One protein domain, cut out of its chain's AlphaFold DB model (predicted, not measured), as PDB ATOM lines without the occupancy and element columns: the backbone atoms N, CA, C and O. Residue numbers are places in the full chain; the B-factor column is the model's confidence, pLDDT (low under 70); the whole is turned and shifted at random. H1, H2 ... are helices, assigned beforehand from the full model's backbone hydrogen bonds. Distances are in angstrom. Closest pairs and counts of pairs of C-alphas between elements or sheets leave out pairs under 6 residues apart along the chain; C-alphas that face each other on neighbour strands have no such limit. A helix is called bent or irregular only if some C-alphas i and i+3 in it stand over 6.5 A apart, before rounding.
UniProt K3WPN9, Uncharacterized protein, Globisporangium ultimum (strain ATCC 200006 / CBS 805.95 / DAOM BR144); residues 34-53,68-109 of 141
ATOM      1  N   PRO A  34     187.491 223.715 232.905       79.75
ATOM      2  CA  PRO A  34     187.249 222.525 232.095       79.75
ATOM      3  C   PRO A  34     187.997 222.558 230.751       79.75
ATOM      4  O   PRO A  34     187.792 221.678 229.919       79.75
ATOM      5  N   LEU A  35     188.781 223.607 230.482       83.31
ATOM      6  CA  LEU A  35     189.380 223.843 229.174       83.31
ATOM      7  C   LEU A  35     190.600 222.955 228.942       83.31
ATOM      8  O   LEU A  35     191.483 222.853 229.792       83.31
ATOM      9  N   ASP A  36     190.691 222.416 227.729       85.56
ATOM     10  CA  ASP A  36     191.941 221.902 227.178       85.56
ATOM     11  C   ASP A  36     192.856 223.088 226.828       85.56
ATOM     12  O   ASP A  36     192.720 223.733 225.781       85.56
ATOM     13  N   LEU A  37     193.747 223.414 227.764       84.31
ATOM     14  CA  LEU A  37     194.643 224.564 227.677       84.31
ATOM     15  C   LEU A  37     195.656 224.442 226.537       84.31
ATOM     16  O   LEU A  37     195.980 225.457 225.921       84.31
ATOM     17  N   ASP A  38     196.101 223.229 226.215       83.44
ATOM     18  CA  ASP A  38     197.095 222.992 225.168       83.44
ATOM     19  C   ASP A  38     196.478 223.230 223.789       83.44
ATOM     20  O   ASP A  38     197.019 223.970 222.959       83.44
ATOM     21  N   THR A  39     195.292 222.663 223.549       84.56
ATOM     22  CA  THR A  39     194.541 222.902 222.310       84.56
ATOM     23  C   THR A  39     194.201 224.383 222.152       84.56
ATOM     24  O   THR A  39     194.349 224.943 221.059       84.56
ATOM     25  N   LEU A  40     193.786 225.033 223.241       83.56
ATOM     26  CA  LEU A  40     193.432 226.446 223.245       83.56
ATOM     27  C   LEU A  40     194.646 227.348 222.973       83.56
ATOM     28  O   LEU A  40     194.549 228.247 222.136       83.56
ATOM     29  N   SER A  41     195.792 227.078 223.606       83.06
ATOM     30  CA  SER A  41     197.047 227.802 223.362       83.06
ATOM     31  C   SER A  41     197.448 227.718 221.893       83.06
ATOM     32  O   SER A  41     197.611 228.735 221.218       83.06
ATOM     33  N   ASN A  42     197.490 226.497 221.354       83.31
ATOM     34  CA  ASN A  42     197.842 226.250 219.959       83.31
ATOM     35  C   ASN A  42     196.865 226.914 218.978       83.31
ATOM     36  O   ASN A  42     197.254 227.314 217.881       83.31
ATOM     37  N   ALA A  43     195.573 226.994 219.308       84.25
ATOM     38  CA  ALA A  43     194.592 227.693 218.480       84.25
ATOM     39  C   ALA A  43     194.837 229.208 218.470       84.25
ATOM     40  O   ALA A  43     194.919 229.800 217.395       84.25
ATOM     41  N   ILE A  44     195.003 229.824 219.645       84.06
ATOM     42  CA  ILE A  44     195.243 231.268 219.777       84.06
ATOM     43  C   ILE A  44     196.491 231.689 218.993       84.06
ATOM     44  O   ILE A  44     196.440 232.659 218.239       84.06
ATOM     45  N   GLU A  45     197.576 230.923 219.104       84.00
ATOM     46  CA  GLU A  45     198.819 231.185 218.373       84.00
ATOM     47  C   GLU A  45     198.629 231.100 216.858       84.00
ATOM     48  O   GLU A  45     198.988 232.026 216.133       84.00
ATOM     49  N   ARG A  46     197.971 230.041 216.366       84.88
ATOM     50  CA  ARG A  46     197.675 229.890 214.932       84.88
ATOM     51  C   ARG A  46     196.849 231.054 214.384       84.88
ATOM     52  O   ARG A  46     197.113 231.517 213.272       84.88
ATOM     53  N   HIS A  47     195.861 231.525 215.144       85.50
ATOM     54  CA  HIS A  47     195.041 232.672 214.757       85.50
ATOM     55  C   HIS A  47     195.844 233.977 214.754       85.50
ATOM     56  O   HIS A  47     195.698 234.779 213.830       85.50
ATOM     57  N   PHE A  48     196.734 234.172 215.729       83.69
ATOM     58  CA  PHE A  48     197.631 235.325 215.755       83.69
ATOM     59  C   PHE A  48     198.592 235.337 214.555       83.69
ATOM     60  O   PHE A  48     198.705 236.354 213.872       83.69
ATOM     61  N   ASP A  49     199.199 234.201 214.212       85.88
ATOM     62  CA  ASP A  49     200.079 234.085 213.042       85.88
ATOM     63  C   ASP A  49     199.331 234.314 211.722       85.88
ATOM     64  O   ASP A  49     199.858 234.893 210.767       85.88
ATOM     65  N   ALA A  50     198.084 233.846 211.627       84.88
ATOM     66  CA  ALA A  50     197.224 234.123 210.480       84.88
ATOM     67  C   ALA A  50     196.922 235.626 210.362       84.88
ATOM     68  O   ALA A  50     197.039 236.187 209.269       84.88
ATOM     69  N   TRP A  51     196.636 236.292 211.485       84.44
ATOM     70  CA  TRP A  51     196.452 237.740 211.538       84.44
ATOM     71  C   TRP A  51     197.718 238.505 211.124       84.44
ATOM     72  O   TRP A  51     197.633 239.376 210.257       84.44
ATOM     73  N   LYS A  52     198.906 238.138 211.636       85.25
ATOM     74  CA  LYS A  52     200.195 238.754 211.253       85.25
ATOM     75  C   LYS A  52     200.493 238.626 209.760       85.25
ATOM     76  O   LYS A  52     201.069 239.535 209.169       85.25
ATOM     77  N   ARG A  53     200.086 237.514 209.139       87.88
ATOM     78  CA  ARG A  53     200.215 237.278 207.691       87.88
ATOM     79  C   ARG A  53     199.128 237.962 206.856       87.88
ATOM     80  O   ARG A  53     199.142 237.840 205.635       87.88
ATOM     81  N   ALA A  68     176.966 223.995 226.517       69.62
ATOM     82  CA  ALA A  68     176.601 222.977 227.495       69.62
ATOM     83  C   ALA A  68     175.206 223.259 228.064       69.62
ATOM     84  O   ALA A  68     174.650 224.342 227.852       69.62
ATOM     85  N   ASP A  69     174.669 222.289 228.799       71.56
ATOM     86  CA  ASP A  69     173.343 222.370 229.401       71.56
ATOM     87  C   ASP A  69     173.209 223.512 230.420       71.56
ATOM     88  O   ASP A  69     174.176 224.062 230.953       71.56
ATOM     89  N   ALA A  70     171.966 223.882 230.722       72.50
ATOM     90  CA  ALA A  70     171.699 224.863 231.764       72.50
ATOM     91  C   ALA A  70     172.272 224.388 233.113       72.50
ATOM     92  O   ALA A  70     172.030 223.265 233.546       72.50
ATOM     93  N   GLY A  71     173.007 225.269 233.798       70.75
ATOM     94  CA  GLY A  71     173.573 224.987 235.122       70.75
ATOM     95  C   GLY A  71     174.967 224.346 235.129       70.75
ATOM     96  O   GLY A  71     175.514 224.151 236.208       70.75
ATOM     97  N   THR A  72     175.595 224.098 233.976       74.25
ATOM     98  CA  THR A  72     176.960 223.525 233.892       74.25
ATOM     99  C   THR A  72     178.088 224.545 234.088       74.25
ATOM    100  O   THR A  72     179.263 224.206 233.985       74.25
ATOM    101  N   GLY A  73     177.752 225.809 234.357       76.38
ATOM    102  CA  GLY A  73     178.741 226.857 234.604       76.38
ATOM    103  C   GLY A  73     179.229 227.609 233.360       76.38
ATOM    104  O   GLY A  73     180.245 228.285 233.450       76.38
ATOM    105  N   ASN A  74     178.508 227.587 232.233       79.19
ATOM    106  CA  ASN A  74     178.883 228.340 231.016       79.19
ATOM    107  C   ASN A  74     179.123 229.831 231.273       79.19
ATOM    108  O   ASN A  74     180.139 230.386 230.862       79.19
ATOM    109  N   SER A  75     178.216 230.471 232.015       80.06
ATOM    110  CA  SER A  75     178.365 231.863 232.449       80.06
ATOM    111  C   SER A  75     179.665 232.083 233.216       80.06
ATOM    112  O   SER A  75     180.334 233.092 233.021       80.06
ATOM    113  N   ARG A  76     180.048 231.124 234.068       83.38
ATOM    114  CA  ARG A  76     181.296 231.187 234.825       83.38
ATOM    115  C   ARG A  76     182.503 231.014 233.923       83.38
ATOM    116  O   ARG A  76     183.420 231.820 234.011       83.38
ATOM    117  N   LEU A  77     182.472 230.025 233.036       83.69
ATOM    118  CA  LEU A  77     183.541 229.789 232.078       83.69
ATOM    119  C   LEU A  77     183.798 231.027 231.214       83.69
ATOM    120  O   LEU A  77     184.936 231.467 231.122       83.69
ATOM    121  N   LEU A  78     182.751 231.634 230.651       80.88
ATOM    122  CA  LEU A  78     182.871 232.852 229.845       80.88
ATOM    123  C   LEU A  78     183.377 234.051 230.658       80.88
ATOM    124  O   LEU A  78     184.135 234.863 230.135       80.88
ATOM    125  N   ASN A  79     182.995 234.152 231.935       81.56
ATOM    126  CA  ASN A  79     183.472 235.213 232.823       81.56
ATOM    127  C   ASN A  79     184.963 235.056 233.178       81.56
ATOM    128  O   ASN A  79     185.679 236.044 233.302       81.56
ATOM    129  N   GLU A  80     185.436 233.819 233.327       83.88
ATOM    130  CA  GLU A  80     186.820 233.495 233.700       83.88
ATOM    131  C   GLU A  80     187.755 233.381 232.486       83.88
ATOM    132  O   GLU A  80     188.969 233.533 232.632       83.88
ATOM    133  N   PHE A  81     187.212 233.149 231.286       83.88
ATOM    134  CA  PHE A  81     187.969 232.873 230.061       83.88
ATOM    135  C   PHE A  81     189.076 233.900 229.767       83.88
ATOM    136  O   PHE A  81     190.216 233.470 229.572       83.88
ATOM    137  N   PRO A  82     188.844 235.232 229.818       80.69
ATOM    138  CA  PRO A  82     189.923 236.206 229.619       80.69
ATOM    139  C   PRO A  82     191.059 236.036 230.636       80.69
ATOM    140  O   PRO A  82     192.238 236.107 230.290       80.69
ATOM    141  N   GLY A  83     190.709 235.752 231.893       81.81
ATOM    142  CA  GLY A  83     191.667 235.517 232.965       81.81
ATOM    143  C   GLY A  83     192.423 234.197 232.819       81.81
ATOM    144  O   GLY A  83     193.588 234.137 233.206       81.81
ATOM    145  N   VAL A  84     191.801 233.149 232.270       84.31
ATOM    146  CA  VAL A  84     192.469 231.875 231.948       84.31
ATOM    147  C   VAL A  84     193.475 232.077 230.823       84.31
ATOM    148  O   VAL A  84     194.635 231.698 230.969       84.31
ATOM    149  N   VAL A  85     193.063 232.743 229.743       81.00
ATOM    150  CA  VAL A  85     193.938 233.062 228.610       81.00
ATOM    151  C   VAL A  85     195.151 233.871 229.084       81.00
ATOM    152  O   VAL A  85     196.290 233.518 228.803       81.00
ATOM    153  N   GLN A  86     194.945 234.899 229.910       78.19
ATOM    154  CA  GLN A  86     196.054 235.714 230.411       78.19
ATOM    155  C   GLN A  86     196.966 234.993 231.413       78.19
ATOM    156  O   GLN A  86     198.182 235.175 231.364       78.19
ATOM    157  N   ARG A  87     196.405 234.209 232.344       79.69
ATOM    158  CA  ARG A  87     197.169 233.631 233.466       79.69
ATOM    159  C   ARG A  87     197.723 232.247 233.205       79.69
ATOM    160  O   ARG A  87     198.723 231.922 233.828       79.69
ATOM    161  N   GLN A  88     197.060 231.420 232.404       75.94
ATOM    162  CA  GLN A  88     197.413 230.004 232.244       75.94
ATOM    163  C   GLN A  88     198.026 229.722 230.875       75.94
ATOM    164  O   GLN A  88     198.934 228.913 230.787       75.94
ATOM    165  N   ILE A  89     197.594 230.434 229.831       73.50
ATOM    166  CA  ILE A  89     198.153 230.265 228.484       73.50
ATOM    167  C   ILE A  89     199.432 231.098 228.308       73.50
ATOM    168  O   ILE A  89     200.373 230.683 227.642       73.50
ATOM    169  N   PHE A  90     199.510 232.285 228.923       71.94
ATOM    170  CA  PHE A  90     200.621 233.225 228.693       71.94
ATOM    171  C   PHE A  90     201.681 233.299 229.794       71.94
ATOM    172  O   PHE A  90     202.616 234.101 229.664       71.94
ATOM    173  N   SER A  91     201.566 232.494 230.848       67.19
ATOM    174  CA  SER A  91     202.527 232.442 231.961       67.19
ATOM    175  C   SER A  91     203.792 231.639 231.651       67.19
ATOM    176  O   SER A  91     204.780 231.788 232.375       67.19
ATOM    177  N   ASP A  92     203.827 230.879 230.552       56.75
ATOM    178  CA  ASP A  92     205.040 230.184 230.138       56.75
ATOM    179  C   ASP A  92     206.130 231.158 229.664       56.75
ATOM    180  O   ASP A  92     205.946 232.008 228.785       56.75
ATOM    181  N   LYS A  93     207.306 231.009 230.289       49.72
ATOM    182  CA  LYS A  93     208.514 231.847 230.172       49.72
ATOM    183  C   LYS A  93     209.209 231.794 228.799       49.72
ATOM    184  O   LYS A  93     210.305 232.324 228.658       49.72
ATOM    185  N   GLY A  94     208.623 231.131 227.805       48.75
ATOM    186  CA  GLY A  94     209.337 230.674 226.610       48.75
ATOM    187  C   GLY A  94     209.257 231.551 225.361       48.75
ATOM    188  O   GLY A  94     209.761 231.128 224.331       48.75
ATOM    189  N   SER A  95     208.612 232.720 225.374       54.16
ATOM    190  CA  SER A  95     208.412 233.455 224.118       54.16
ATOM    191  C   SER A  95     208.311 234.965 224.315       54.16
ATOM    192  O   SER A  95     207.228 235.510 224.542       54.16
ATOM    193  N   GLU A  96     209.453 235.647 224.199       57.50
ATOM    194  CA  GLU A  96     209.494 237.089 223.909       57.50
ATOM    195  C   GLU A  96     208.784 237.400 222.575       57.50
ATOM    196  O   GLU A  96     208.119 238.429 222.460       57.50
ATOM    197  N   ASP A  97     208.792 236.452 221.628       60.97
ATOM    198  CA  ASP A  97     208.129 236.554 220.316       60.97
ATOM    199  C   ASP A  97     206.604 236.760 220.392       60.97
ATOM    200  O   ASP A  97     205.981 237.229 219.442       60.97
ATOM    201  N   LYS A  98     205.980 236.437 221.531       71.12
ATOM    202  CA  LYS A  98     204.526 236.532 221.739       71.12
ATOM    203  C   LYS A  98     204.099 237.769 222.531       71.12
ATOM    204  O   LYS A  98     202.932 237.871 222.908       71.12
ATOM    205  N   ALA A  99     205.000 238.720 222.794       79.75
ATOM    206  CA  ALA A  99     204.683 239.933 223.555       79.75
ATOM    207  C   ALA A  99     203.547 240.759 222.916       79.75
ATOM    208  O   ALA A  99     202.627 241.180 223.615       79.75
ATOM    209  N   GLU A 100     203.568 240.917 221.589       83.06
ATOM    210  CA  GLU A 100     202.526 241.629 220.833       83.06
ATOM    211  C   GLU A 100     201.160 240.937 220.965       83.06
ATOM    212  O   GLU A 100     200.164 241.584 221.283       83.06
ATOM    213  N   MET A 101     201.116 239.609 220.810       82.06
ATOM    214  CA  MET A 101     199.892 238.821 220.993       82.06
ATOM    215  C   MET A 101     199.319 238.987 222.406       82.06
ATOM    216  O   MET A 101     198.121 239.221 222.571       82.06
ATOM    217  N   LYS A 102     200.177 238.894 223.432       79.81
ATOM    218  CA  LYS A 102     199.783 239.060 224.839       79.81
ATOM    219  C   LYS A 102     199.198 240.447 225.089       79.81
ATOM    220  O   LYS A 102     198.197 240.565 225.790       79.81
ATOM    221  N   GLU A 103     199.797 241.486 224.516       80.81
ATOM    222  CA  GLU A 103     199.324 242.860 224.677       80.81
ATOM    223  C   GLU A 103     197.985 243.099 223.969       80.81
ATOM    224  O   GLU A 103     197.079 243.709 224.541       80.81
ATOM    225  N   LEU A 104     197.799 242.548 222.769       79.00
ATOM    226  CA  LEU A 104     196.519 242.621 222.063       79.00
ATOM    227  C   LEU A 104     195.402 241.904 222.827       79.00
ATOM    228  O   LEU A 104     194.294 242.427 222.924       79.00
ATOM    229  N   LEU A 105     195.683 240.740 223.414       77.44
ATOM    230  CA  LEU A 105     194.687 239.975 224.168       77.44
ATOM    231  C   LEU A 105     194.371 240.573 225.541       77.44
ATOM    232  O   LEU A 105     193.250 240.418 226.025       77.44
ATOM    233  N   LYS A 106     195.307 241.301 226.160       74.56
ATOM    234  CA  LYS A 106     195.020 242.112 227.356       74.56
ATOM    235  C   LYS A 106     194.046 243.247 227.065       74.56
ATOM    236  O   LYS A 106     193.184 243.532 227.890       74.56
ATOM    237  N   ASN A 107     194.184 243.867 225.895       67.19
ATOM    238  CA  ASN A 107     193.372 245.002 225.466       67.19
ATOM    239  C   ASN A 107     192.153 244.590 224.620       67.19
ATOM    240  O   ASN A 107     191.443 245.449 224.093       67.19
ATOM    241  N   ALA A 108     191.902 243.286 224.466       68.69
ATOM    242  CA  ALA A 108     190.792 242.788 223.673       68.69
ATOM    243  C   ALA A 108     189.453 243.199 224.301       68.69
ATOM    244  O   ALA A 108     189.200 243.005 225.491       68.69
ATOM    245  N   PHE A 109     188.565 243.749 223.475       59.97
ATOM    246  CA  PHE A 109     187.215 244.085 223.903       59.97
ATOM    247  C   PHE A 109     186.362 242.816 223.953       59.97
ATOM    248  O   PHE A 109     186.064 242.219 222.920       59.97
TER     249      PHE A 109
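AT A GLANCE: This is residues 34 to 53 and 68 to 109 of the 141 residues of an uncharacterized protein of Globisporangium ultimum (strain ATCC 200006 / CBS 805.95 / DAOM BR144) (UniProt K3WPN9). Three helices are loosely put together: the kinked H2 runs roughly along the longest axis, H3 turns back after it, and H1 stands crosswise to both, near the last residues of H2 and the body of H3. The link between H2 and H3 swings outward, and residues 91 to 97 stick out from the rest. The printed part has 62 residues with three named helices, in the order H1, H2, H3, and no named strand; 43 residues are in the helices, and the class is all helix. The whole is only just loose, close to compact, with a radius of gyration of the C-alphas of 13.0 A, and its outline is elongated, with spans of 39, 24 and 22 A.

IN THESE COORDINATES: The printed part begins at Pro 34. H1 is residues 37 to 52, 22.4 A from its first C-alpha, at (194.643, 224.564, 227.677), to its last. Beyond a cut, H2 is residues 74 to 89, 19.5 A long, beginning at C-alpha 74, (178.883, 228.340, 231.016). It has a kink of 56 degrees near residue 83 and is irregular, with C-alphas 79 and 82 7.3 A apart. H3 is residues 96 to 106, 15.7 A long, ending at C-alpha 106, (195.020, 242.112, 227.356). It is irregular too: C-alphas 97 and 100 are 7.6 A apart.

HOW THE PARTS SIT: H1 and H2 only just touch, with 3 pairs of C-alphas within 8 A, through residues 37 to 41 of H1 and 88 to 89 of H2 alone. Their closest C-alphas, those of Ser 41 and Ile 89, are 5.8 A apart, and their lines are about perpendicular, at 73 degrees. H2 and H3 form a helical hairpin, at a shallow tilt of 26 degrees, opposite ways. They only just touch, with 3 pairs of C-alphas within 8 A, H2 with residue 86 alone; the closest C-alphas are those of Gln 86 and Lys 106, 7.2 A apart. H1 and H3 are close but not clearly touching: their closest C-alphas, those of Phe 48 and Met 101, are 6.7 A apart, and their lines are about perpendicular, at 86 degrees. In H1 every O i to N i+4 pair is within hydrogen-bond range; in H2 it is 9 of 12 and in H3 5 of 7.

THE WHOLE: The two C-alphas farthest apart, those of Ala 70 and Glu 96, are 40.5 A apart. Residues 54 to 67 are cut out and not printed, and C-alphas 53 and 68 lie 34.0 A apart across the cut; the link from H1 to H2 runs across it. The link from H2 to H3, 6 residues, is short. The mean pLDDT of the printed part is 77.1, and 11 residues are under 70: residue 68, residues 91 to 97 and residues 107 to 109.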